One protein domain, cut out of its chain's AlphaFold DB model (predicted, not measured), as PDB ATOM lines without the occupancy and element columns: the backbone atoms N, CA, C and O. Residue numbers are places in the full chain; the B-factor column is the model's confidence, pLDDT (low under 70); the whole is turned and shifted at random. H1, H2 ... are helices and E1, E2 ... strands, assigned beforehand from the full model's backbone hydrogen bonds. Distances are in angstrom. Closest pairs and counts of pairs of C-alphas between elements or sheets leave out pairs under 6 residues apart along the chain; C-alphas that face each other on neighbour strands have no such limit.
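Overview. This is residues 33 to 41 and 51 to 137 of the 165 residues of an uncharacterized protein of Candidatus Falkowbacteria bacterium (UniProt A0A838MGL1). A twisted four-stranded sheet has H2 packed across one face and H1 beyond it near E4, making two layers. The strands form a meander, E1 E2 E3 E4, each the antiparallel neighbour of the one before; H1 and H2 follow. The 96 printed residues, mixed helices and strands, are compact: radius of gyration of the C-alphas 12.4 A, spans 36 by 29 by 24 A.

Arrangement. E1, residues 52 to 59, and E2, 62 to 71, form a hairpin, with N 57 and O 64 2.8 A apart. E3, 74 to 82, forms hairpins with E2, N 67 to O 78 2.8 A, and E4, 88 to 95, N 79 to O 92 2.8 A. H2, 113 to 128, is on the sheet at a height of 8.6 A; its closest C-alphas with E4, Ala 128 and Gly 90, are 6.7 A apart. H1, 99 to 110, is close to but not clearly touching H2, closest C-alphas Phe 108 and Lys 116, 6.2 A. Every O i to N i+4 pair is within hydrogen-bond range in H2, 7 of 8 in H1.

Along the chain. E1 begins at C-alpha 52 (271.628, 301.062, 254.648). E2 and E3 each measure 23.2 A. H2, 21.3 A, ends at C-alpha 128 (284.494, 304.874, 272.532).

Size, cuts and confidence. The farthest C-alphas, Asn 73 and Lys 137, are 39.6 A apart. Residues 42 to 50 are cut out, a 15.7 A gap between C-alphas 41 and 51. Residues 33 to 41, 51 and 134 to 137 have pLDDT under 70.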
ATOM      1  N   GLY A  33     282.521 294.371 277.280       34.34
ATOM      2  CA  GLY A  33     281.295 295.160 277.197       34.34
ATOM      3  C   GLY A  33     281.089 295.541 275.729       34.34
ATOM      4  O   GLY A  33     282.043 295.450 274.954       34.34
ATOM      5  N   ALA A  34     279.867 295.879 275.317       42.22
ATOM      6  CA  ALA A  34     279.552 296.237 273.932       42.22
ATOM      7  C   ALA A  34     280.512 297.313 273.369       42.22
ATOM      8  O   ALA A  34     281.185 298.017 274.106       42.22
ATOM      9  N   GLY A  35     280.612 297.442 272.046       47.84
ATOM     10  CA  GLY A  35     281.455 298.473 271.435       47.84
ATOM     11  C   GLY A  35     282.890 298.022 271.176       47.84
ATOM     12  O   GLY A  35     283.859 298.561 271.706       47.84
ATOM     13  N   ILE A  36     283.043 297.087 270.234       52.16
ATOM     14  CA  ILE A  36     284.273 297.076 269.440       52.16
ATOM     15  C   ILE A  36     284.336 298.457 268.783       52.16
ATOM     16  O   ILE A  36     283.467 298.772 267.969       52.16
ATOM     17  N   MET A  37     285.347 299.259 269.131       51.53
ATOM     18  CA  MET A  37     285.798 300.361 268.287       51.53
ATOM     19  C   MET A  37     286.064 299.764 266.908       51.53
ATOM     20  O   MET A  37     287.098 299.135 266.671       51.53
ATOM     21  N   ALA A  38     285.082 299.843 266.014       52.06
ATOM     22  CA  ALA A  38     285.305 299.413 264.656       52.06
ATOM     23  C   ALA A  38     286.319 300.412 264.097       52.06
ATOM     24  O   ALA A  38     286.117 301.625 264.178       52.06
ATOM     25  N   ASP A  39     287.445 299.895 263.612       51.97
ATOM     26  CA  ASP A  39     288.614 300.644 263.137       51.97
ATOM     27  C   ASP A  39     288.307 301.323 261.780       51.97
ATOM     28  O   ASP A  39     289.028 301.215 260.787       51.97
ATOM     29  N   TYR A  40     287.148 301.979 261.712       51.12
ATOM     30  CA  TYR A  40     286.516 302.538 260.523       51.12
ATOM     31  C   TYR A  40     287.171 303.856 260.081       51.12
ATOM     32  O   TYR A  40     286.817 304.389 259.032       51.12
ATOM     33  N   GLY A  41     288.129 304.378 260.858       41.94
ATOM     34  CA  GLY A  41     288.737 305.693 260.645       41.94
ATOM     35  C   GLY A  41     290.111 305.708 259.965       41.94
ATOM     36  O   GLY A  41     290.456 306.729 259.380       41.94
ATOM     37  N   ASN A  51     275.720 299.878 253.051       62.38
ATOM     38  CA  ASN A  51     275.358 300.298 254.398       62.38
ATOM     39  C   ASN A  51     274.043 301.072 254.306       62.38
ATOM     40  O   ASN A  51     274.058 302.271 254.008       62.38
ATOM     41  N   ASP A  52     272.931 300.406 254.587       81.12
ATOM     42  CA  ASP A  52     271.628 301.062 254.648       81.12
ATOM     43  C   ASP A  52     271.589 301.986 255.868       81.12
ATOM     44  O   ASP A  52     271.737 301.544 257.010       81.12
ATOM     45  N   LEU A  53     271.454 303.292 255.622       84.75
ATOM     46  CA  LEU A  53     271.230 304.284 256.672       84.75
ATOM     47  C   LEU A  53     269.822 304.076 257.235       84.75
ATOM     48  O   LEU A  53     268.840 304.224 256.513       84.75
ATOM     49  N   ILE A  54     269.740 303.762 258.523       90.19
ATOM     50  CA  ILE A  54     268.475 303.561 259.235       90.19
ATOM     51  C   ILE A  54     267.986 304.880 259.824       90.19
ATOM     52  O   ILE A  54     266.809 305.213 259.728       90.19
ATOM     53  N   ALA A  55     268.893 305.608 260.476       90.94
ATOM     54  CA  ALA A  55     268.565 306.799 261.244       90.94
ATOM     55  C   ALA A  55     269.783 307.717 261.391       90.94
ATOM     56  O   ALA A  55     270.934 307.285 261.285       90.94
ATOM     57  N   GLU A  56     269.511 308.988 261.665       93.62
ATOM     58  CA  GLU A  56     270.504 310.018 261.946       93.62
ATOM     59  C   GLU A  56     270.071 310.786 263.199       93.62
ATOM     60  O   GLU A  56     268.890 311.090 263.359       93.62
ATOM     61  N   TYR A  57     271.024 311.052 264.090       91.62
ATOM     62  CA  TYR A  57     270.824 311.730 265.367       91.62
ATOM     63  C   TYR A  57     271.785 312.909 265.463       91.62
ATOM     64  O   TYR A  57     272.984 312.752 265.228       91.62
ATOM     65  N   GLU A  58     271.272 314.080 265.820       90.25
ATOM     66  CA  GLU A  58     272.088 315.262 266.095       90.25
ATOM     67  C   GLU A  58     272.317 315.356 267.603       90.25
ATOM     68  O   GLU A  58     271.371 315.433 268.379       90.25
ATOM     69  N   ILE A  59     273.580 315.310 268.028       88.06
ATOM     70  CA  ILE A  59     273.970 315.337 269.439       88.06
ATOM     71  C   ILE A  59     275.053 316.403 269.592       88.06
ATOM     72  O   ILE A  59     276.194 316.213 269.166       88.06
ATOM     73  N   GLY A  60     274.680 317.548 270.166       84.06
ATOM     74  CA  GLY A  60     275.557 318.718 270.237       84.06
ATOM     75  C   GLY A  60     275.946 319.205 268.837       84.06
ATOM     76  O   GLY A  60     275.083 319.514 268.019       84.06
ATOM     77  N   GLU A  61     277.248 319.253 268.558       84.88
ATOM     78  CA  GLU A  61     277.807 319.598 267.237       84.88
ATOM     79  C   GLU A  61     278.121 318.365 266.370       84.88
ATOM     80  O   GLU A  61     278.712 318.480 265.293       84.88
ATOM     81  N   SER A  62     277.764 317.173 266.853       87.94
ATOM     82  CA  SER A  62     278.046 315.907 266.185       87.94
ATOM     83  C   SER A  62     276.795 315.306 265.558       87.94
ATOM     84  O   SER A  62     275.687 315.399 266.085       87.94
ATOM     85  N   THR A  63     276.990 314.603 264.450       91.69
ATOM     86  CA  THR A  63     275.958 313.795 263.804       91.69
ATOM     87  C   THR A  63     276.307 312.324 263.961       91.69
ATOM     88  O   THR A  63     277.363 311.874 263.508       91.69
ATOM     89  N   VAL A  64     275.410 311.548 264.563       92.75
ATOM     90  CA  VAL A  64     275.543 310.097 264.693       92.75
ATOM     91  C   VAL A  64     274.620 309.408 263.700       92.75
ATOM     92  O   VAL A  64     273.405 309.567 263.743       92.75
ATOM     93  N   ARG A  65     275.195 308.607 262.804       92.44
ATOM     94  CA  ARG A  65     274.447 307.821 261.814       92.44
ATOM     95  C   ARG A  65     274.388 306.363 262.208       92.44
ATOM     96  O   ARG A  65     275.424 305.773 262.503       92.44
ATOM     97  N   LEU A  66     273.197 305.789 262.147       92.62
ATOM     98  CA  LEU A  66     272.949 304.376 262.379       92.62
ATOM     99  C   LEU A  66     272.813 303.644 261.043       92.62
ATOM    100  O   LEU A  66     271.969 303.996 260.222       92.62
ATOM    101  N   HIS A  67     273.611 302.599 260.849       87.62
ATOM    102  CA  HIS A  67     273.610 301.764 259.655       87.62
ATOM    103  C   HIS A  67     273.351 300.295 259.992       87.62
ATOM    104  O   HIS A  67     273.826 299.811 261.019       87.62
ATOM    105  N   ILE A  68     272.696 299.561 259.090       88.62
ATOM    106  CA  ILE A  68     272.822 298.096 259.045       88.62
ATOM    107  C   ILE A  68     274.086 297.784 258.251       88.62
ATOM    108  O   ILE A  68     274.292 298.333 257.169       88.62
ATOM    109  N   THR A  69     274.961 296.939 258.785       86.06
ATOM    110  CA  THR A  69     276.199 296.569 258.093       86.06
ATOM    111  C   THR A  69     276.649 295.157 258.451       86.06
ATOM    112  O   THR A  69     276.136 294.530 259.380       86.06
ATOM    113  N   VAL A  70     277.639 294.663 257.714       81.88
ATOM    114  CA  VAL A  70     278.359 293.428 258.015       81.88
ATOM    115  C   VAL A  70     279.814 293.784 258.306       81.88
ATOM    116  O   VAL A  70     280.552 294.189 257.411       81.88
ATOM    117  N   TYR A  71     280.250 293.608 259.552       75.06
ATOM    118  CA  TYR A  71     281.626 293.863 259.981       75.06
ATOM    119  C   TYR A  71     282.308 292.549 260.362       75.06
ATOM    120  O   TYR A  71     281.775 291.788 261.158       75.06
ATOM    121  N   LYS A  72     283.482 292.252 259.787       75.38
ATOM    122  CA  LYS A  72     284.227 290.992 260.020       75.38
ATOM    123  C   LYS A  72     283.363 289.720 259.862       75.38
ATOM    124  O   LYS A  72     283.441 288.813 260.681       75.38
ATOM    125  N   ASN A  73     282.574 289.653 258.783       77.19
ATOM    126  CA  ASN A  73     281.621 288.566 258.479       77.19
ATOM    127  C   ASN A  73     280.446 288.432 259.459       77.19
ATOM    128  O   ASN A  73     279.775 287.403 259.479       77.19
ATOM    129  N   SER A  74     280.168 289.486 260.219       77.56
ATOM    130  CA  SER A  74     279.112 289.500 261.215       77.56
ATOM    131  C   SER A  74     278.118 290.627 260.950       77.56
ATOM    132  O   SER A  74     278.531 291.787 260.926       77.56
ATOM    133  N   PRO A  75     276.821 290.330 260.747       87.50
ATOM    134  CA  PRO A  75     275.808 291.365 260.610       87.50
ATOM    135  C   PRO A  75     275.580 292.080 261.945       87.50
ATOM    136  O   PRO A  75     275.740 291.495 263.024       87.50
ATOM    137  N   GLY A  76     275.194 293.348 261.870       88.25
ATOM    138  CA  GLY A  76     274.891 294.148 263.046       88.25
ATOM    139  C   GLY A  76     274.541 295.593 262.724       88.25
ATOM    140  O   GLY A  76     274.333 295.967 261.567       88.25
ATOM    141  N   TYR A  77     274.501 296.392 263.782       90.19
ATOM    142  CA  TYR A  77     274.110 297.794 263.753       90.19
ATOM    143  C   TYR A  77     275.309 298.669 264.097       90.19
ATOM    144  O   TYR A  77     275.941 298.491 265.138       90.19
ATOM    145  N   LEU A  78     275.640 299.600 263.207       89.50
ATOM    146  CA  LEU A  78     276.807 300.467 263.326       89.50
ATOM    147  C   LEU A  78     276.375 301.912 263.548       89.50
ATOM    148  O   LEU A  78     275.783 302.525 262.661       89.50
ATOM    149  N   PHE A  79     276.748 302.471 264.691       91.06
ATOM    150  CA  PHE A  79     276.669 303.900 264.961       91.06
ATOM    151  C   PHE A  79     277.991 304.550 264.569       91.06
ATOM    152  O   PHE A  79     279.048 304.120 265.023       91.06
ATOM    153  N   VAL A  80     277.952 305.595 263.747       89.56
ATOM    154  CA  VAL A  80     279.134 306.361 263.331       89.56
ATOM    155  C   VAL A  80     278.938 307.811 263.727       89.56
ATOM    156  O   VAL A  80     278.072 308.483 263.170       89.56
ATOM    157  N   ALA A  81     279.755 308.292 264.662       89.50
ATOM    158  CA  ALA A  81     279.772 309.691 265.064       89.50
ATOM    159  C   ALA A  81     280.677 310.496 264.131       89.50
ATOM    160  O   ALA A  81     281.809 310.091 263.835       89.50
ATOM    161  N   ARG A  82     280.178 311.642 263.673       85.75
ATOM    162  CA  ARG A  82     280.920 312.602 262.862       85.75
ATOM    163  C   ARG A  82     280.816 314.000 263.438       85.75
ATOM    164  O   ARG A  82     279.773 314.351 263.975       85.75
ATOM    165  N   ASP A  83     281.869 314.783 263.269       85.50
ATOM    166  CA  ASP A  83     281.835 316.216 263.550       85.50
ATOM    167  C   ASP A  83     281.140 317.004 262.420       85.50
ATOM    168  O   ASP A  83     280.762 316.455 261.376       85.50
ATOM    169  N   TYR A  84     281.028 318.321 262.599       80.44
ATOM    170  CA  TYR A  84     280.489 319.247 261.596       80.44
ATOM    171  C   TYR A  84     281.253 319.227 260.255       80.44
ATOM    172  O   TYR A  84     280.676 319.496 259.199       80.44
ATOM    173  N   ASN A  85     282.541 318.861 260.266       80.75
ATOM    174  CA  ASN A  85     283.375 318.701 259.071       80.75
ATOM    175  C   ASN A  85     283.214 317.328 258.406       80.75
ATOM    176  O   ASN A  85     283.920 317.024 257.439       80.75
ATOM    177  N   LYS A  86     282.283 316.497 258.888       79.44
ATOM    178  CA  LYS A  86     282.040 315.119 258.436       79.44
ATOM    179  C   LYS A  86     283.218 314.173 258.697       79.44
ATOM    180  O   LYS A  86     283.245 313.082 258.116       79.44
ATOM    181  N   GLN A  87     284.170 314.544 259.551       77.25
ATOM    182  CA  GLN A  87     285.231 313.647 259.993       77.25
ATOM    183  C   GLN A  87     284.657 312.624 260.962       77.25
ATOM    184  O   GLN A  87     283.833 312.951 261.810       77.25
ATOM    185  N   ILE A  88     285.080 311.369 260.824       82.69
ATOM    186  CA  ILE A  88     284.654 310.304 261.731       82.69
ATOM    187  C   ILE A  88     285.379 310.497 263.060       82.69
ATOM    188  O   ILE A  88     286.602 310.387 263.114       82.69
ATOM    189  N   LEU A  89     284.607 310.740 264.116       81.75
ATOM    190  CA  LEU A  89     285.103 310.806 265.487       81.75
ATOM    191  C   LEU A  89     285.299 309.393 266.042       81.75
ATOM    192  O   LEU A  89     286.326 309.088 266.638       81.75
ATOM    193  N   GLY A  90     284.334 308.507 265.780       84.00
ATOM    194  CA  GLY A  90     284.399 307.107 266.182       84.00
ATOM    195  C   GLY A  90     283.171 306.317 265.757       84.00
ATOM    196  O   GLY A  90     282.271 306.834 265.088       84.00
ATOM    197  N   SER A  91     283.135 305.043 266.142       84.81
ATOM    198  CA  SER A  91     282.001 304.175 265.838       84.81
ATOM    199  C   SER A  91     281.774 303.095 266.891       84.81
ATOM    200  O   SER A  91     282.716 302.659 267.550       84.81
ATOM    201  N   LEU A  92     280.520 302.660 267.011       88.00
ATOM    202  CA  LEU A  92     280.078 301.566 267.872       88.00
ATOM    203  C   LEU A  92     279.356 300.526 267.027       88.00
ATOM    204  O   LEU A  92     278.448 300.868 266.271       88.00
ATOM    205  N   PHE A  93     279.742 299.261 267.167       86.62
ATOM    206  CA  PHE A  93     279.108 298.153 266.460       86.62
ATOM    207  C   PHE A  93     278.426 297.198 267.442       86.62
ATOM    208  O   PHE A  93     279.100 296.616 268.293       86.62
ATOM    209  N   TYR A  94     277.116 297.019 267.277       88.38
ATOM    210  CA  TYR A  94     276.299 296.040 267.992       88.38
ATOM    211  C   TYR A  94     276.108 294.809 267.115       88.38
ATOM    212  O   TYR A  94     275.508 294.878 266.038       88.38
ATOM    213  N   HIS A  95     276.644 293.675 267.549       87.81
ATOM    214  CA  HIS A  95     276.679 292.467 266.744       87.81
ATOM    215  C   HIS A  95     275.384 291.659 266.884       87.81
ATOM    216  O   HIS A  95     275.036 291.212 267.971       87.81
ATOM    217  N   ALA A  96     274.731 291.340 265.761       88.44
ATOM    218  CA  ALA A  96     273.428 290.668 265.764       88.44
ATOM    219  C   ALA A  96     273.408 289.251 266.373       88.44
ATOM    220  O   ALA A  96     272.342 288.747 266.713       88.44
ATOM    221  N   ALA A  97     274.566 288.595 266.501       87.81
ATOM    222  CA  ALA A  97     274.683 287.259 267.084       87.81
ATOM    223  C   ALA A  97     275.028 287.284 268.582       87.81
ATOM    224  O   ALA A  97     275.030 286.232 269.218       87.81
ATOM    225  N   LYS A  98     275.361 288.455 269.142       86.62
ATOM    226  CA  LYS A  98     275.650 288.611 270.567       86.62
ATOM    227  C   LYS A  98     274.383 289.046 271.289       86.62
ATOM    228  O   LYS A  98     273.813 290.085 270.969       86.62
ATOM    229  N   GLU A  99     273.962 288.247 272.261       88.94
ATOM    230  CA  GLU A  99     272.731 288.494 273.014       88.94
ATOM    231  C   GLU A  99     272.783 289.823 273.777       88.94
ATOM    232  O   GLU A  99     271.841 290.604 273.681       88.94
ATOM    233  N   ASP A 100     273.903 290.123 274.441       87.62
ATOM    234  CA  ASP A 100     274.078 291.371 275.196       87.62
ATOM    235  C   ASP A 100     274.002 292.613 274.292       87.62
ATOM    236  O   ASP A 100     273.234 293.533 274.571       87.62
ATOM    237  N   ASP A 101     274.718 292.608 273.159       87.12
ATOM    238  CA  ASP A 101     274.683 293.705 272.181       87.12
ATOM    239  C   ASP A 101     273.256 293.920 271.651       87.12
ATOM    240  O   ASP A 101     272.778 295.050 271.529       87.12
ATOM    241  N   MET A 102     272.551 292.831 271.335       90.69
ATOM    242  CA  MET A 102     271.188 292.911 270.824       90.69
ATOM    243  C   MET A 102     270.181 293.311 271.892       90.69
ATOM    244  O   MET A 102     269.189 293.958 271.564       90.69
ATOM    245  N   LYS A 103     270.412 292.967 273.158       92.88
ATOM    246  CA  LYS A 103     269.588 293.436 274.270       92.88
ATOM    247  C   LYS A 103     269.699 294.952 274.414       92.88
ATOM    248  O   LYS A 103     268.662 295.611 274.401       92.88
ATOM    249  N   GLU A 104     270.918 295.494 274.454       90.62
ATOM    250  CA  GLU A 104     271.155 296.945 274.511       90.62
ATOM    251  C   GLU A 104     270.524 297.657 273.300       90.62
ATOM    252  O   GLU A 104     269.784 298.629 273.455       90.62
ATOM    253  N   TYR A 105     270.715 297.125 272.088       92.00
ATOM    254  CA  TYR A 105     270.106 297.693 270.882       92.00
ATOM    255  C   TYR A 105     268.566 297.640 270.899       92.00
ATOM    256  O   TYR A 105     267.892 298.595 270.510       92.00
ATOM    257  N   ASN A 106     267.977 296.540 271.368       93.31
ATOM    258  CA  ASN A 106     266.523 296.404 271.461       93.31
ATOM    259  C   ASN A 106     265.913 297.310 272.538       93.31
ATOM    260  O   ASN A 106     264.764 297.730 272.395       93.31
ATOM    261  N   GLU A 107     266.644 297.598 273.617       94.44
ATOM    262  CA  GLU A 107     266.257 298.611 274.601       94.44
ATOM    263  C   GLU A 107     266.296 300.004 273.968       94.44
ATOM    264  O   GLU A 107     265.294 300.716 274.028       94.44
ATOM    265  N   PHE A 108     267.369 300.336 273.243       94.19
ATOM    266  CA  PHE A 108     267.478 301.580 272.479       94.19
ATOM    267  C   PHE A 108     266.292 301.806 271.529       94.19
ATOM    268  O   PHE A 108     265.754 302.908 271.459       94.19
ATOM    269  N   LEU A 109     265.822 300.774 270.819       93.56
ATOM    270  CA  LEU A 109     264.682 300.918 269.905       93.56
ATOM    271  C   LEU A 109     263.389 301.370 270.603       93.56
ATOM    272  O   LEU A 109     262.585 302.069 269.978       93.56
ATOM    273  N   LYS A 110     263.205 300.999 271.875       94.88
ATOM    274  CA  LYS A 110     262.008 301.291 272.681       94.88
ATOM    275  C   LYS A 110     262.036 302.667 273.351       94.88
ATOM    276  O   LYS A 110     260.999 303.095 273.843       94.88
ATOM    277  N   MET A 111     263.192 303.325 273.373       93.31
ATOM    278  CA  MET A 111     263.381 304.632 274.002       93.31
ATOM    279  C   MET A 111     262.743 305.766 273.189       93.31
ATOM    280  O   MET A 111     262.645 305.701 271.952       93.31
ATOM    281  N   GLU A 112     262.360 306.834 273.886       92.69
ATOM    282  CA  GLU A 112     261.963 308.092 273.253       92.69
ATOM    283  C   GLU A 112     263.173 308.821 272.648       92.69
ATOM    284  O   GLU A 112     264.325 308.490 272.913       92.69
ATOM    285  N   GLN A 113     262.936 309.825 271.800       87.75
ATOM    286  CA  GLN A 113     264.011 310.497 271.059       87.75
ATOM    287  C   GLN A 113     265.086 311.113 271.974       87.75
ATOM    288  O   GLN A 113     266.275 310.941 271.722       87.75
ATOM    289  N   ILE A 114     264.677 311.788 273.052       88.75
ATOM    290  CA  ILE A 114     265.612 312.418 273.999       88.75
ATOM    291  C   ILE A 114     266.448 311.353 274.721       88.75
ATOM    292  O   ILE A 114     267.659 311.501 274.876       88.75
ATOM    293  N   GLU A 115     265.811 310.257 275.128       91.19
ATOM    294  CA  GLU A 115     266.475 309.123 275.774       91.19
ATOM    295  C   GLU A 115     267.448 308.424 274.814       91.19
ATOM    296  O   GLU A 115     268.537 308.035 275.222       91.19
ATOM    297  N   LYS A 116     267.108 308.327 273.521       92.44
ATOM    298  CA  LYS A 116     268.004 307.800 272.478       92.44
ATOM    299  C   LYS A 116     269.268 308.635 272.341       92.44
ATOM    300  O   LYS A 116     270.356 308.075 272.254       92.44
ATOM    301  N   GLU A 117     269.146 309.958 272.329       91.69
ATOM    302  CA  GLU A 117     270.299 310.863 272.255       91.69
ATOM    303  C   GLU A 117     271.201 310.727 273.489       91.69
ATOM    304  O   GLU A 117     272.422 310.630 273.350       91.69
ATOM    305  N   GLN A 118     270.607 310.636 274.683       91.12
ATOM    306  CA  GLN A 118     271.338 310.376 275.927       91.12
ATOM    307  C   GLN A 118     272.031 309.012 275.903       91.12
ATOM    308  O   GLN A 118     273.230 308.933 276.164       91.12
ATOM    309  N   PHE A 119     271.324 307.955 275.504       92.75
ATOM    310  CA  PHE A 119     271.876 306.609 275.379       92.75
ATOM    311  C   PHE A 119     273.061 306.565 274.411       92.75
ATOM    312  O   PHE A 119     274.089 305.954 274.707       92.75
ATOM    313  N   ILE A 120     272.946 307.220 273.251       92.44
ATOM    314  CA  ILE A 120     274.035 307.298 272.273       92.44
ATOM    315  C   ILE A 120     275.230 308.023 272.894       92.44
ATOM    316  O   ILE A 120     276.343 307.503 272.843       92.44
ATOM    317  N   HIS A 121     275.010 309.186 273.506       91.44
ATOM    318  CA  HIS A 121     276.065 309.945 274.173       91.44
ATOM    319  C   HIS A 121     276.794 309.103 275.234       91.44
ATOM    320  O   HIS A 121     278.020 308.974 275.189       91.44
ATOM    321  N   GLU A 122     276.047 308.460 276.133       90.88
ATOM    322  CA  GLU A 122     276.593 307.591 277.178       90.88
ATOM    323  C   GLU A 122     277.341 306.388 276.597       90.88
ATOM    324  O   GLU A 122     278.414 306.038 277.085       90.88
ATOM    325  N   SER A 123     276.831 305.784 275.524       90.38
ATOM    326  CA  SER A 123     277.475 304.647 274.859       90.38
ATOM    327  C   SER A 123     278.804 305.041 274.214       90.38
ATOM    328  O   SER A 123     279.797 304.323 274.347       90.38
ATOM    329  N   PHE A 124     278.862 306.192 273.535       88.75
ATOM    330  CA  PHE A 124     280.108 306.700 272.953       88.75
ATOM    331  C   PHE A 124     281.116 307.095 274.037       88.75
ATOM    332  O   PHE A 124     282.300 306.785 273.906       88.75
ATOM    333  N   MET A 125     280.659 307.666 275.149       88.19
ATOM    334  CA  MET A 125     281.516 307.936 276.301       88.19
ATOM    335  C   MET A 125     282.065 306.648 276.922       88.19
ATOM    336  O   MET A 125     283.270 306.516 277.129       88.19
ATOM    337  N   LYS A 126     281.196 305.668 277.177       85.62
ATOM    338  CA  LYS A 126     281.542 304.410 277.849       85.62
ATOM    339  C   LYS A 126     282.479 303.541 277.016       85.62
ATOM    340  O   LYS A 126     283.456 303.015 277.544       85.62
ATOM    341  N   TYR A 127     282.169 303.365 275.735       83.31
ATOM    342  CA  TYR A 127     282.824 302.364 274.893       83.31
ATOM    343  C   TYR A 127     283.845 302.961 273.929       83.31
ATOM    344  O   TYR A 127     284.867 302.338 273.645       83.31
ATOM    345  N   ALA A 128     283.596 304.179 273.444       80.94
ATOM    346  CA  ALA A 128     284.494 304.874 272.532       80.94
ATOM    347  C   ALA A 128     285.365 305.940 273.228       80.94
ATOM    348  O   ALA A 128     286.286 306.454 272.602       80.94
ATOM    349  N   GLN A 129     285.125 306.261 274.506       83.31
ATOM    350  CA  GLN A 129     285.808 307.361 275.209       83.31
ATOM    351  C   GLN A 129     285.706 308.692 274.442       83.31
ATOM    352  O   GLN A 129     286.610 309.525 274.493       83.31
ATOM    353  N   ILE A 130     284.612 308.869 273.694       83.25
ATOM    354  CA  ILE A 130     284.323 310.078 272.928       83.25
ATOM    355  C   ILE A 130     283.197 310.809 273.629       83.25
ATOM    356  O   ILE A 130     282.086 310.292 273.750       83.25
ATOM    357  N   ASP A 131     283.498 312.036 274.027       87.00
ATOM    358  CA  ASP A 131     282.515 312.952 274.573       87.00
ATOM    359  C   ASP A 131     281.783 313.664 273.432       87.00
ATOM    360  O   ASP A 131     282.367 314.454 272.693       87.00
ATOM    361  N   LEU A 132     280.496 313.346 273.279       83.56
ATOM    362  CA  LEU A 132     279.609 313.986 272.306       83.56
ATOM    363  C   LEU A 132     278.859 315.193 272.913       83.56
ATOM    364  O   LEU A 132     277.766 315.514 272.451       83.56
ATOM    365  N   THR A 133     279.342 315.802 274.005       77.19
ATOM    366  CA  THR A 133     278.584 316.822 274.756       77.19
ATOM    367  C   THR A 133     278.175 318.049 273.915       77.19
ATOM    368  O   THR A 133     278.953 318.488 273.066       77.19
ATOM    369  N   PRO A 134     277.036 318.720 274.235       58.53
ATOM    370  CA  PRO A 134     275.903 318.257 275.051       58.53
ATOM    371  C   PRO A 134     274.526 318.299 274.354       58.53
ATOM    372  O   PRO A 134     274.171 319.233 273.634       58.53
ATOM    373  N   VAL A 135     273.716 317.300 274.723       53.91
ATOM    374  CA  VAL A 135     272.250 317.223 274.605       53.91
ATOM    375  C   VAL A 135     271.635 318.497 275.189       53.91
ATOM    376  O   VAL A 135     271.905 318.840 276.346       53.91
ATOM    377  N   LYS A 136     270.808 319.213 274.410       39.94
ATOM    378  CA  LYS A 136     269.989 320.319 274.933       39.94
ATOM    379  C   LYS A 136     269.256 319.803 276.169       39.94
ATOM    380  O   LYS A 136     268.411 318.919 276.056       39.94
ATOM    381  N   LYS A 137     269.560 320.359 277.347       40.62
ATOM    382  CA  LYS A 137     268.682 320.208 278.506       40.62
ATOM    383  C   LYS A 137     267.306 320.666 278.043       40.62
ATOM    384  O   LYS A 137     267.141 321.826 277.677       40.62
TER     385      LYS A 137